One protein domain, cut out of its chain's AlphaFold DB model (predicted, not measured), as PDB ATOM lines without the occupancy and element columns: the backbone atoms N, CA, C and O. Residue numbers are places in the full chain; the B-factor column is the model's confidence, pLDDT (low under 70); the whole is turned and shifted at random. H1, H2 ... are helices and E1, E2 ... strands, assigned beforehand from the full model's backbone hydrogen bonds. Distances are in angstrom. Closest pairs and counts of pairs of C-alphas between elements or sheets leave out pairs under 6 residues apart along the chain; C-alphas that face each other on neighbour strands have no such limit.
ATOM      1  N   LEU A   3      42.080  -9.751   0.662       81.44
ATOM      2  CA  LEU A   3      43.164  -9.426  -0.274       81.44
ATOM      3  C   LEU A   3      43.186 -10.292  -1.542       81.44
ATOM      4  O   LEU A   3      43.316  -9.749  -2.630       81.44
ATOM      5  N   LEU A   4      43.002 -11.611  -1.425       80.31
ATOM      6  CA  LEU A   4      42.990 -12.518  -2.587       80.31
ATOM      7  C   LEU A   4      41.674 -12.495  -3.386       80.31
ATOM      8  O   LEU A   4      41.627 -13.040  -4.482       80.31
ATOM      9  N   SER A   5      40.618 -11.862  -2.865       71.62
ATOM     10  CA  SER A   5      39.395 -11.557  -3.627       71.62
ATOM     11  C   SER A   5      39.427 -10.176  -4.292       71.62
ATOM     12  O   SER A   5      38.607  -9.920  -5.166       71.62
ATOM     13  N   VAL A   6      40.361  -9.299  -3.900       73.12
ATOM     14  CA  VAL A   6      40.599  -7.990  -4.538       73.12
ATOM     15  C   VAL A   6      41.750  -8.065  -5.549       73.12
ATOM     16  O   VAL A   6      41.682  -7.433  -6.592       73.12
ATOM     17  N   LEU A   7      42.793  -8.850  -5.260       80.25
ATOM     18  CA  LEU A   7      43.962  -9.073  -6.114       80.25
ATOM     19  C   LEU A   7      44.313 -10.578  -6.128       80.25
ATOM     20  O   LEU A   7      45.102 -11.025  -5.285       80.25
ATOM     21  N   PRO A   8      43.749 -11.375  -7.056       79.06
ATOM     22  CA  PRO A   8      43.953 -12.827  -7.097       79.06
ATOM     23  C   PRO A   8      45.426 -13.248  -7.211       79.06
ATOM     24  O   PRO A   8      45.871 -14.150  -6.502       79.06
ATOM     25  N   ASP A   9      46.204 -12.544  -8.039       78.69
ATOM     26  CA  ASP A   9      47.616 -12.848  -8.315       78.69
ATOM     27  C   ASP A   9      48.609 -12.204  -7.323       78.69
ATOM     28  O   ASP A   9      49.826 -12.207  -7.543       78.69
ATOM     29  N   PHE A  10      48.133 -11.646  -6.201       85.88
ATOM     30  CA  PHE A  10      49.005 -10.937  -5.261       85.88
ATOM     31  C   PHE A  10      50.080 -11.860  -4.635       85.88
ATOM     32  O   PHE A  10      49.749 -12.928  -4.105       85.88
ATOM     33  N   PRO A  11      51.372 -11.459  -4.588       83.25
ATOM     34  CA  PRO A  11      52.480 -12.298  -4.111       83.25
ATOM     35  C   PRO A  11      52.542 -12.448  -2.572       83.25
ATOM     36  O   PRO A  11      53.532 -12.108  -1.913       83.25
ATOM     37  N   THR A  12      51.504 -13.051  -1.990       86.00
ATOM     38  CA  THR A  12      51.306 -13.307  -0.548       86.00
ATOM     39  C   THR A  12      52.475 -14.007   0.149       86.00
ATOM     40  O   THR A  12      52.700 -13.782   1.338       86.00
ATOM     41  N   LYS A  13      53.275 -14.809  -0.572       83.69
ATOM     42  CA  LYS A  13      54.439 -15.544  -0.032       83.69
ATOM     43  C   LYS A  13      55.463 -14.651   0.684       83.69
ATOM     44  O   LYS A  13      56.136 -15.133   1.589       83.69
ATOM     45  N   ARG A  14      55.576 -13.366   0.313       82.38
ATOM     46  CA  ARG A  14      56.478 -12.384   0.957       82.38
ATOM     47  C   ARG A  14      55.936 -11.802   2.274       82.38
ATOM     48  O   ARG A  14      56.662 -11.096   2.963       82.38
ATOM     49  N   TYR A  15      54.681 -12.100   2.615       86.62
ATOM     50  CA  TYR A  15      53.924 -11.488   3.714       86.62
ATOM     51  C   TYR A  15      53.246 -12.524   4.627       86.62
ATOM     52  O   TYR A  15      52.379 -12.187   5.434       86.62
ATOM     53  N   SER A  16      53.639 -13.796   4.530       86.44
ATOM     54  CA  SER A  16      53.056 -14.912   5.289       86.44
ATOM     55  C   SER A  16      53.158 -14.763   6.814       86.44
ATOM     56  O   SER A  16      52.377 -15.378   7.538       86.44
ATOM     57  N   HIS A  17      54.069 -13.925   7.316       87.06
ATOM     58  CA  HIS A  17      54.207 -13.595   8.737       87.06
ATOM     59  C   HIS A  17      53.239 -12.504   9.223       87.06
ATOM     60  O   HIS A  17      52.903 -12.486  10.406       87.06
ATOM     61  N   ILE A  18      52.779 -11.615   8.334       91.12
ATOM     62  CA  ILE A  18      51.917 -10.467   8.668       91.12
ATOM     63  C   ILE A  18      50.445 -10.678   8.274       91.12
ATOM     64  O   ILE A  18      49.560 -10.189   8.975       91.12
ATOM     65  N   LEU A  19      50.154 -11.463   7.230       89.06
ATOM     66  CA  LEU A  19      48.776 -11.724   6.788       89.06
ATOM     67  C   LEU A  19      47.899 -12.415   7.865       89.06
ATOM     68  O   LEU A  19      46.807 -11.909   8.119       89.06
ATOM     69  N   PRO A  20      48.337 -13.478   8.580       90.31
ATOM     70  CA  PRO A  20      47.488 -14.120   9.593       90.31
ATOM     71  C   PRO A  20      47.195 -13.247  10.837       90.31
ATOM     72  O   PRO A  20      46.078 -13.311  11.356       90.31
ATOM     73  N   PRO A  21      48.130 -12.414  11.349       88.38
ATOM     74  CA  PRO A  21      47.807 -11.382  12.337       88.38
ATOM     75  C   PRO A  21      46.802 -10.323  11.861       88.38
ATOM     76  O   PRO A  21      45.926  -9.952  12.641       88.38
ATOM     77  N   LEU A  22      46.891  -9.853  10.609       87.00
ATOM     78  CA  LEU A  22      45.927  -8.896  10.044       87.00
ATOM     79  C   LEU A  22      44.524  -9.516   9.943       87.00
ATOM     80  O   LEU A  22      43.543  -8.928  10.401       87.00
ATOM     81  N   GLU A  23      44.450 -10.740   9.419       86.81
ATOM     82  CA  GLU A  23      43.215 -11.512   9.279       86.81
ATOM     83  C   GLU A  23      42.517 -11.755  10.622       86.81
ATOM     84  O   GLU A  23      41.330 -11.459  10.757       86.81
ATOM     85  N   ARG A  24      43.258 -12.220  11.639       86.31
ATOM     86  CA  ARG A  24      42.720 -12.487  12.986       86.31
ATOM     87  C   ARG A  24      42.139 -11.242  13.664       86.31
ATOM     88  O   ARG A  24      41.289 -11.369  14.535       86.31
ATOM     89  N   ASN A  25      42.593 -10.051  13.275       84.06
ATOM     90  CA  ASN A  25      42.108  -8.777  13.806       84.06
ATOM     91  C   ASN A  25      41.063  -8.102  12.898       84.06
ATOM     92  O   ASN A  25      40.718  -6.941  13.131       84.06
ATOM     93  N   HIS A  26      40.548  -8.816  11.887       79.69
ATOM     94  CA  HIS A  26      39.558  -8.341  10.914       79.69
ATOM     95  C   HIS A  26      39.983  -7.046  10.198       79.69
ATOM     96  O   HIS A  26      39.201  -6.103  10.066       79.69
ATOM     97  N   ILE A  27      41.249  -6.975   9.778       80.81
ATOM     98  CA  ILE A  27      41.771  -5.869   8.968       80.81
ATOM     99  C   ILE A  27      41.602  -6.231   7.491       80.81
ATOM    100  O   ILE A  27      42.053  -7.286   7.041       80.81
ATOM    101  N   THR A  28      40.908  -5.358   6.764       80.31
ATOM    102  CA  THR A  28      40.598  -5.510   5.336       80.31
ATOM    103  C   THR A  28      41.675  -4.881   4.446       80.31
ATOM    104  O   THR A  28      42.556  -4.154   4.905       80.31
ATOM    105  N   THR A  29      41.582  -5.114   3.144       80.94
ATOM    106  CA  THR A  29      42.431  -4.489   2.126       80.94
ATOM    107  C   THR A  29      42.112  -2.997   2.026       80.94
ATOM    108  O   THR A  29      43.021  -2.180   1.923       80.94
ATOM    109  N   VAL A  30      40.840  -2.621   2.211       74.12
ATOM    110  CA  VAL A  30      40.422  -1.220   2.370       74.12
ATOM    111  C   VAL A  30      41.029  -0.595   3.633       74.12
ATOM    112  O   VAL A  30      41.534   0.523   3.567       74.12
ATOM    113  N   ASP A  31      41.045  -1.294   4.774       73.94
ATOM    114  CA  ASP A  31      41.702  -0.818   6.005       73.94
ATOM    115  C   ASP A  31      43.200  -0.534   5.752       73.94
ATOM    116  O   ASP A  31      43.683   0.509   6.180       73.94
ATOM    117  N   LEU A  32      43.913  -1.404   5.016       82.31
ATOM    118  CA  LEU A  32      45.342  -1.239   4.684       82.31
ATOM    119  C   LEU A  32      45.673  -0.047   3.771       82.31
ATOM    120  O   LEU A  32      46.835   0.365   3.725       82.31
ATOM    121  N   ILE A  33      44.691   0.469   3.031       79.94
ATOM    122  CA  ILE A  33      44.847   1.594   2.094       79.94
ATOM    123  C   ILE A  33      44.319   2.902   2.711       79.94
ATOM    124  O   ILE A  33      44.787   3.982   2.363       79.94
ATOM    125  N   THR A  34      43.353   2.826   3.639       69.44
ATOM    126  CA  THR A  34      42.622   4.000   4.166       69.44
ATOM    127  C   THR A  34      42.982   4.426   5.590       69.44
ATOM    128  O   THR A  34      42.644   5.545   5.971       69.44
ATOM    129  N   LEU A  35      43.633   3.573   6.389       73.00
ATOM    130  CA  LEU A  35      44.004   3.868   7.781       73.00
ATOM    131  C   LEU A  35      45.521   4.055   7.933       73.00
ATOM    132  O   LEU A  35      46.305   3.528   7.142       73.00
ATOM    133  N   ASP A  36      45.959   4.766   8.977       77.06
ATOM    134  CA  ASP A  36      47.393   4.920   9.245       77.06
ATOM    135  C   ASP A  36      48.039   3.565   9.587       77.06
ATOM    136  O   ASP A  36      47.602   2.809  10.462       77.06
ATOM    137  N   THR A  37      49.158   3.295   8.920       83.88
ATOM    138  CA  THR A  37      50.027   2.139   9.151       83.88
ATOM    139  C   THR A  37      50.444   1.952  10.609       83.88
ATOM    140  O   THR A  37      50.644   0.812  11.027       83.88
ATOM    141  N   LEU A  38      50.540   3.022  11.410       81.06
ATOM    142  CA  LEU A  38      50.828   2.918  12.841       81.06
ATOM    143  C   LEU A  38      49.616   2.438  13.661       81.06
ATOM    144  O   LEU A  38      49.805   1.755  14.667       81.06
ATOM    145  N   GLU A  39      48.383   2.747  13.255       79.25
ATOM    146  CA  GLU A  39      47.165   2.223  13.892       79.25
ATOM    147  C   GLU A  39      46.946   0.752  13.549       79.25
ATOM    148  O   GLU A  39      46.739  -0.070  14.444       79.25
ATOM    149  N   ILE A  40      47.091   0.402  12.268       82.50
ATOM    150  CA  ILE A  40      47.051  -0.981  11.776       82.50
ATOM    151  C   ILE A  40      48.089  -1.838  12.517       82.50
ATOM    152  O   ILE A  40      47.761  -2.911  13.025       82.50
ATOM    153  N   ALA A  41      49.327  -1.345  12.644       87.88
ATOM    154  CA  ALA A  41      50.410  -2.016  13.363       87.88
ATOM    155  C   ALA A  41      50.076  -2.285  14.838       87.88
ATOM    156  O   ALA A  41      50.289  -3.397  15.326       87.88
ATOM    157  N   LYS A  42      49.510  -1.289  15.540       85.69
ATOM    158  CA  LYS A  42      49.043  -1.433  16.929       85.69
ATOM    159  C   LYS A  42      47.919  -2.468  17.039       85.69
ATOM    160  O   LYS A  42      47.989  -3.320  17.917       85.69
ATOM    161  N   ARG A  43      46.917  -2.409  16.150       83.25
ATOM    162  CA  ARG A  43      45.725  -3.282  16.154       83.25
ATOM    163  C   ARG A  43      46.054  -4.741  15.827       83.25
ATOM    164  O   ARG A  43      45.471  -5.630  16.429       83.25
ATOM    165  N   ALA A  44      46.974  -4.998  14.898       88.38
ATOM    166  CA  ALA A  44      47.385  -6.359  14.536       88.38
ATOM    167  C   ALA A  44      48.554  -6.917  15.369       88.38
ATOM    168  O   ALA A  44      48.861  -8.102  15.248       88.38
ATOM    169  N   HIS A  45      49.203  -6.087  16.194       89.25
ATOM    170  CA  HIS A  45      50.457  -6.394  16.896       89.25
ATOM    171  C   HIS A  45      51.606  -6.803  15.949       89.25
ATOM    172  O   HIS A  45      52.300  -7.793  16.175       89.25
ATOM    173  N   VAL A  46      51.816  -6.022  14.882       91.56
ATOM    174  CA  VAL A  46      52.826  -6.274  13.831       91.56
ATOM    175  C   VAL A  46      53.724  -5.050  13.581       91.56
ATOM    176  O   VAL A  46      53.334  -3.932  13.920       91.56
ATOM    177  N   PRO A  47      54.921  -5.201  12.980       91.31
ATOM    178  CA  PRO A  47      55.804  -4.068  12.703       91.31
ATOM    179  C   PRO A  47      55.198  -3.078  11.693       91.31
ATOM    180  O   PRO A  47      54.860  -3.447  10.571       91.31
ATOM    181  N   ALA A  48      55.151  -1.786  12.034       86.06
ATOM    182  CA  ALA A  48      54.620  -0.748  11.135       86.06
ATOM    183  C   ALA A  48      55.418  -0.591   9.822       86.06
ATOM    184  O   ALA A  48      54.879  -0.129   8.818       86.06
ATOM    185  N   ALA A  49      56.692  -0.999   9.808       85.00
ATOM    186  CA  ALA A  49      57.493  -1.066   8.586       85.00
ATOM    187  C   ALA A  49      56.971  -2.132   7.605       85.00
ATOM    188  O   ALA A  49      56.958  -1.891   6.398       85.00
ATOM    189  N   ASP A  50      56.487  -3.267   8.112       86.94
ATOM    190  CA  ASP A  50      55.949  -4.356   7.293       86.94
ATOM    191  C   ASP A  50      54.539  -4.022   6.797       86.94
ATOM    192  O   ASP A  50      54.219  -4.302   5.645       86.94
ATOM    193  N   VAL A  51      53.734  -3.327   7.616       87.31
ATOM    194  CA  VAL A  51      52.446  -2.751   7.186       87.31
ATOM    195  C   VAL A  51      52.644  -1.782   6.019       87.31
ATOM    196  O   VAL A  51      51.955  -1.911   5.011       87.31
ATOM    197  N   ARG A  52      53.614  -0.855   6.105       85.44
ATOM    198  CA  ARG A  52      53.956   0.047   4.989       85.44
ATOM    199  C   ARG A  52      54.399  -0.728   3.747       85.44
ATOM    200  O   ARG A  52      53.830  -0.532   2.681       85.44
ATOM    201  N   ARG A  53      55.347  -1.665   3.891       84.69
ATOM    202  CA  ARG A  53      55.826  -2.521   2.785       84.69
ATOM    203  C   ARG A  53      54.713  -3.341   2.126       84.69
ATOM    204  O   ARG A  53      54.833  -3.645   0.943       84.69
ATOM    205  N   LEU A  54      53.684  -3.742   2.870       87.25
ATOM    206  CA  LEU A  54      52.508  -4.429   2.336       87.25
ATOM    207  C   LEU A  54      51.580  -3.444   1.612       87.25
ATOM    208  O   LEU A  54      51.267  -3.670   0.449       87.25
ATOM    209  N   SER A  55      51.208  -2.334   2.256       85.94
ATOM    210  CA  SER A  55      50.310  -1.312   1.696       85.94
ATOM    211  C   SER A  55      50.838  -0.733   0.374       85.94
ATOM    212  O   SER A  55      50.145  -0.806  -0.636       85.94
ATOM    213  N   THR A  56      52.105  -0.302   0.308       83.44
ATOM    214  CA  THR A  56      52.726   0.196  -0.940       83.44
ATOM    215  C   THR A  56      52.710  -0.843  -2.067       83.44
ATOM    216  O   THR A  56      52.557  -0.490  -3.233       83.44
ATOM    217  N   GLN A  57      52.861  -2.133  -1.754       84.75
ATOM    218  CA  GLN A  57      52.861  -3.194  -2.768       84.75
ATOM    219  C   GLN A  57      51.442  -3.593  -3.197       84.75
ATOM    220  O   GLN A  57      51.251  -3.940  -4.358       84.75
ATOM    221  N   ILE A  58      50.442  -3.473  -2.315       84.62
ATOM    222  CA  ILE A  58      49.017  -3.566  -2.677       84.62
ATOM    223  C   ILE A  58      48.633  -2.406  -3.600       84.62
ATOM    224  O   ILE A  58      48.035  -2.645  -4.641       84.62
ATOM    225  N   ILE A  59      49.030  -1.170  -3.277       82.31
ATOM    226  CA  ILE A  59      48.775   0.015  -4.112       82.31
ATOM    227  C   ILE A  59      49.413  -0.151  -5.501       82.31
ATOM    228  O   ILE A  59      48.737   0.041  -6.505       82.31
ATOM    229  N   ARG A  60      50.671  -0.610  -5.581       80.50
ATOM    230  CA  ARG A  60      51.335  -0.933  -6.860       80.50
ATOM    231  C   ARG A  60      50.612  -2.015  -7.664       80.50
ATOM    232  O   ARG A  60      50.487  -1.881  -8.876       80.50
ATOM    233  N   ALA A  61      50.134  -3.069  -7.003       80.62
ATOM    234  CA  ALA A  61      49.373  -4.126  -7.662       80.62
ATOM    235  C   ALA A  61      48.014  -3.617  -8.179       80.62
ATOM    236  O   ALA A  61      47.671  -3.912  -9.315       80.62
ATOM    237  N   LEU A  62      47.298  -2.789  -7.406       78.75
ATOM    238  CA  LEU A  62      46.060  -2.128  -7.842       78.75
ATOM    239  C   LEU A  62      46.291  -1.166  -9.014       78.75
ATOM    240  O   LEU A  62      45.488  -1.129  -9.936       78.75
ATOM    241  N   HIS A  63      47.385  -0.399  -9.005       77.62
ATOM    242  CA  HIS A  63      47.740   0.466 -10.131       77.62
ATOM    243  C   HIS A  63      47.944  -0.362 -11.408       77.62
ATOM    244  O   HIS A  63      47.319  -0.062 -12.421       77.62
ATOM    245  N   HIS A  64      48.733  -1.438 -11.340       76.19
ATOM    246  CA  HIS A  64      48.967  -2.335 -12.476       76.19
ATOM    247  C   HIS A  64      47.689  -3.050 -12.951       76.19
ATOM    248  O   HIS A  64      47.486  -3.191 -14.154       76.19
ATOM    249  N   ASP A  65      46.819  -3.490 -12.039       71.38
ATOM    250  CA  ASP A  65      45.528  -4.129 -12.356       71.38
ATOM    251  C   ASP A  65      44.583  -3.175 -13.114       71.38
ATOM    252  O   ASP A  65      43.896  -3.572 -14.051       71.38
ATOM    253  N   VAL A  66      44.641  -1.877 -12.791       68.25
ATOM    254  CA  VAL A  66      43.944  -0.792 -13.511       68.25
ATOM    255  C   VAL A  66      44.769  -0.268 -14.714       68.25
ATOM    256  O   VAL A  66      44.384   0.695 -15.370       68.25
ATOM    257  N   GLY A  67      45.898  -0.904 -15.051       66.12
ATOM    258  CA  GLY A  67      46.717  -0.618 -16.237       66.12
ATOM    259  C   GLY A  67      47.688   0.567 -16.124       66.12
ATOM    260  O   GLY A  67      48.205   1.025 -17.146       66.12
ATOM    261  N   PHE A  68      47.928   1.091 -14.922       72.19
ATOM    262  CA  PHE A  68      48.899   2.154 -14.642       72.19
ATOM    263  C   PHE A  68      50.312   1.600 -14.375       72.19
ATOM    264  O   PHE A  68      50.481   0.578 -13.709       72.19
ATOM    265  N   GLU A  69      51.338   2.325 -14.823       70.69
ATOM    266  CA  GLU A  69      52.754   1.946 -14.734       70.69
ATOM    267  C   GLU A  69      53.582   2.994 -13.965       70.69
ATOM    268  O   GLU A  69      53.316   4.196 -14.026       70.69
ATOM    269  N   GLU A  70      54.613   2.559 -13.233       69.38
ATOM    270  CA  GLU A  70      55.567   3.473 -12.586       69.38
ATOM    271  C   GLU A  70      56.588   3.986 -13.609       69.38
ATOM    272  O   GLU A  70      57.341   3.187 -14.176       69.38
ATOM    273  N   ILE A  71      56.689   5.308 -13.802       62.22
ATOM    274  CA  ILE A  71      57.739   5.885 -14.648       62.22
ATOM    275  C   ILE A  71      59.086   5.689 -13.944       62.22
ATOM    276  O   ILE A  71      59.412   6.381 -12.978       62.22
ATOM    277  N   ARG A  72      59.905   4.770 -14.458       58.41
ATOM    278  CA  ARG A  72      61.317   4.663 -14.073       58.41
ATOM    279  C   ARG A  72      62.154   5.578 -14.954       58.41
ATOM    280  O   ARG A  72      62.110   5.469 -16.178       58.41
ATOM    281  N   GLY A  73      62.926   6.464 -14.327       50.25
ATOM    282  CA  GLY A  73      63.959   7.224 -15.023       50.25
ATOM    283  C   GLY A  73      65.063   6.297 -15.557       50.25
ATOM    284  O   GLY A  73      65.280   5.224 -14.989       50.25
ATOM    285  N   ASP A  86      57.507   8.244  -3.959       53.62
ATOM    286  CA  ASP A  86      56.217   8.265  -4.648       53.62
ATOM    287  C   ASP A  86      56.498   8.506  -6.140       53.62
ATOM    288  O   ASP A  86      56.382   9.621  -6.651       53.62
ATOM    289  N   LEU A  87      56.978   7.454  -6.814       60.75
ATOM    290  CA  LEU A  87      57.334   7.492  -8.231       60.75
ATOM    291  C   LEU A  87      56.132   7.976  -9.057       60.75
ATOM    292  O   LEU A  87      55.022   7.479  -8.849       60.75
ATOM    293  N   PRO A  88      56.323   8.913 -10.005       60.47
ATOM    294  CA  PRO A  88      55.227   9.399 -10.824       60.47
ATOM    295  C   PRO A  88      54.645   8.246 -11.646       60.47
ATOM    296  O   PRO A  88      55.348   7.556 -12.387       60.47
ATOM    297  N   VAL A  89      53.343   8.028 -11.479       65.56
ATOM    298  CA  VAL A  89      52.588   6.956 -12.128       65.56
ATOM    299  C   VAL A  89      51.984   7.492 -13.426       65.56
ATOM    300  O   VAL A  89      51.328   8.534 -13.419       65.56
ATOM    301  N   ALA A  90      52.191   6.778 -14.531       65.56
ATOM    302  CA  ALA A  90      51.615   7.082 -15.838       65.56
ATOM    303  C   ALA A  90      50.542   6.053 -16.226       65.56
ATOM    304  O   ALA A  90      50.606   4.904 -15.782       65.56
ATOM    305  N   PRO A  91      49.581   6.411 -17.093       62.06
ATOM    306  CA  PRO A  91      48.798   5.420 -17.815       62.06
ATOM    307  C   PRO A  91      49.725   4.582 -18.710       62.06
ATOM    308  O   PRO A  91      50.403   5.130 -19.581       62.06
ATOM    309  N   GLY A  92      49.783   3.269 -18.483       62.84
ATOM    310  CA  GLY A  92      50.460   2.325 -19.373       62.84
ATOM    311  C   GLY A  92      49.631   2.010 -20.629       62.84
ATOM    312  O   GLY A  92      48.493   2.474 -20.770       62.84
ATOM    313  N   PRO A  93      50.133   1.160 -21.543       59.84
ATOM    314  CA  PRO A  93      49.393   0.756 -22.740       59.84
ATOM    315  C   PRO A  93      48.049   0.086 -22.414       59.84
ATOM    316  O   PRO A  93      47.096   0.229 -23.170       59.84
ATOM    317  N   ALA A  94      47.948  -0.596 -21.267       54.34
ATOM    318  CA  ALA A  94      46.723  -1.258 -20.809       54.34
ATOM    319  C   ALA A  94      45.656  -0.301 -20.233       54.34
ATOM    320  O   ALA A  94      44.481  -0.655 -20.218       54.34
ATOM    321  N   SER A  95      46.036   0.907 -19.792       49.62
ATOM    322  CA  SER A  95      45.095   1.979 -19.402       49.62
ATOM    323  C   SER A  95      44.953   3.070 -20.466       49.62
ATOM    324  O   SER A  95      44.250   4.061 -20.258       49.62
ATOM    325  N   THR A  96      45.554   2.873 -21.644       49.03
ATOM    326  CA  THR A  96      45.161   3.605 -22.848       49.03
ATOM    327  C   THR A  96      43.744   3.166 -23.199       49.03
ATOM    328  O   THR A  96      43.541   2.090 -23.757       49.03
TER     329      THR A  96
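AT A GLANCE: This is residues 3 to 73 and 86 to 96 of the 704 residues of the protein "RECA_2 domain-containing protein" of Aspergillus aculeatus (strain ATCC 16872 / CBS 172.66 / WB 5094) (UniProt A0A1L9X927). One long helix, H5, runs along the longest axis, with the short helices H2, H3 and H4 gathered at one end in crossed packing, H3 and H4 on H5 itself, and a small pair of strands, E1 and E2, at the other end. H1 is set off beside H3, and residues 7 to 18, with no named element, lead from it to H2. The printed part has 82 residues, with five named helices followed by two strands in the order H1 H2 H3 H4 H5 E1 E2; the sheet, E1 - E2, is antiparallel and the class is mostly helix. The whole is only just compact, close to loose, with a radius of gyration of the C-alphas of 13.6 A, and elongated, spanning 40 by 24 by 21 A.

IN THESE COORDINATES: H1 is residues 3 to 6, beginning at C-alpha 3 at (43.164, -9.426, -0.274). H2 is residues 19 to 24 and H3 residues 29 to 34. H4, residues 37 to 44, is 10.4 A from first to last C-alpha. H5, residues 48 to 65, is 25.4 A long and begins at C-alpha 48 at (54.620, -0.748, 11.135). E1 is residues 68 to 70. E2 is residues 89 to 91, ending at C-alpha 91 at (48.798, 5.420, -17.815).

HOW THE PARTS SIT: H1 and H3 are close but not clearly touching; their closest C-alphas, of Leu 3 and Thr 29, are 5.5 A apart. H2 and H4 only just touch, with 3 pairs of C-alphas within 8 A, the closest those of Leu 22 and Ala 44 at 5.4 A; they run the same way at a steep tilt of 57 degrees. H3 touches residues 51 to 59 of H5, with C-alphas of Leu 32 and Ser 55 closest at 5.8 A, about perpendicular at 77 degrees. H4 touches residues 48 to 52 of H5, with C-alphas of Ala 41 and Ala 48 closest at 4.9 A, only just about perpendicular at 71 degrees. H5 and E2 are near each other, with 6 pairs of C-alphas within 10 A. E1 and E2 are antiparallel, at 142 degrees; N 69 and O 90 are within hydrogen-bond range at 2.8 A, and N 90 and O 69 at 2.9 A. Every O i to N i+4 pair is within hydrogen-bond range in H2, H3 and H4; in H5 it is 13 of 14, and H1 is too short for such a pair. H1 and H5 are apart, for instance.

THE WHOLE: The two C-alphas farthest apart, of His 45 and Thr 96, are 41.3 A from each other. Residues 74 to 85 are cut out, with 13.0 A between C-alphas 73 and 86. The link from H1 to H2, of 12 residues, is long. The mean pLDDT of the printed part is 77.7; it is under 70 at residue 34, residues 66 to 67, 70 to 73 and 86 to 96.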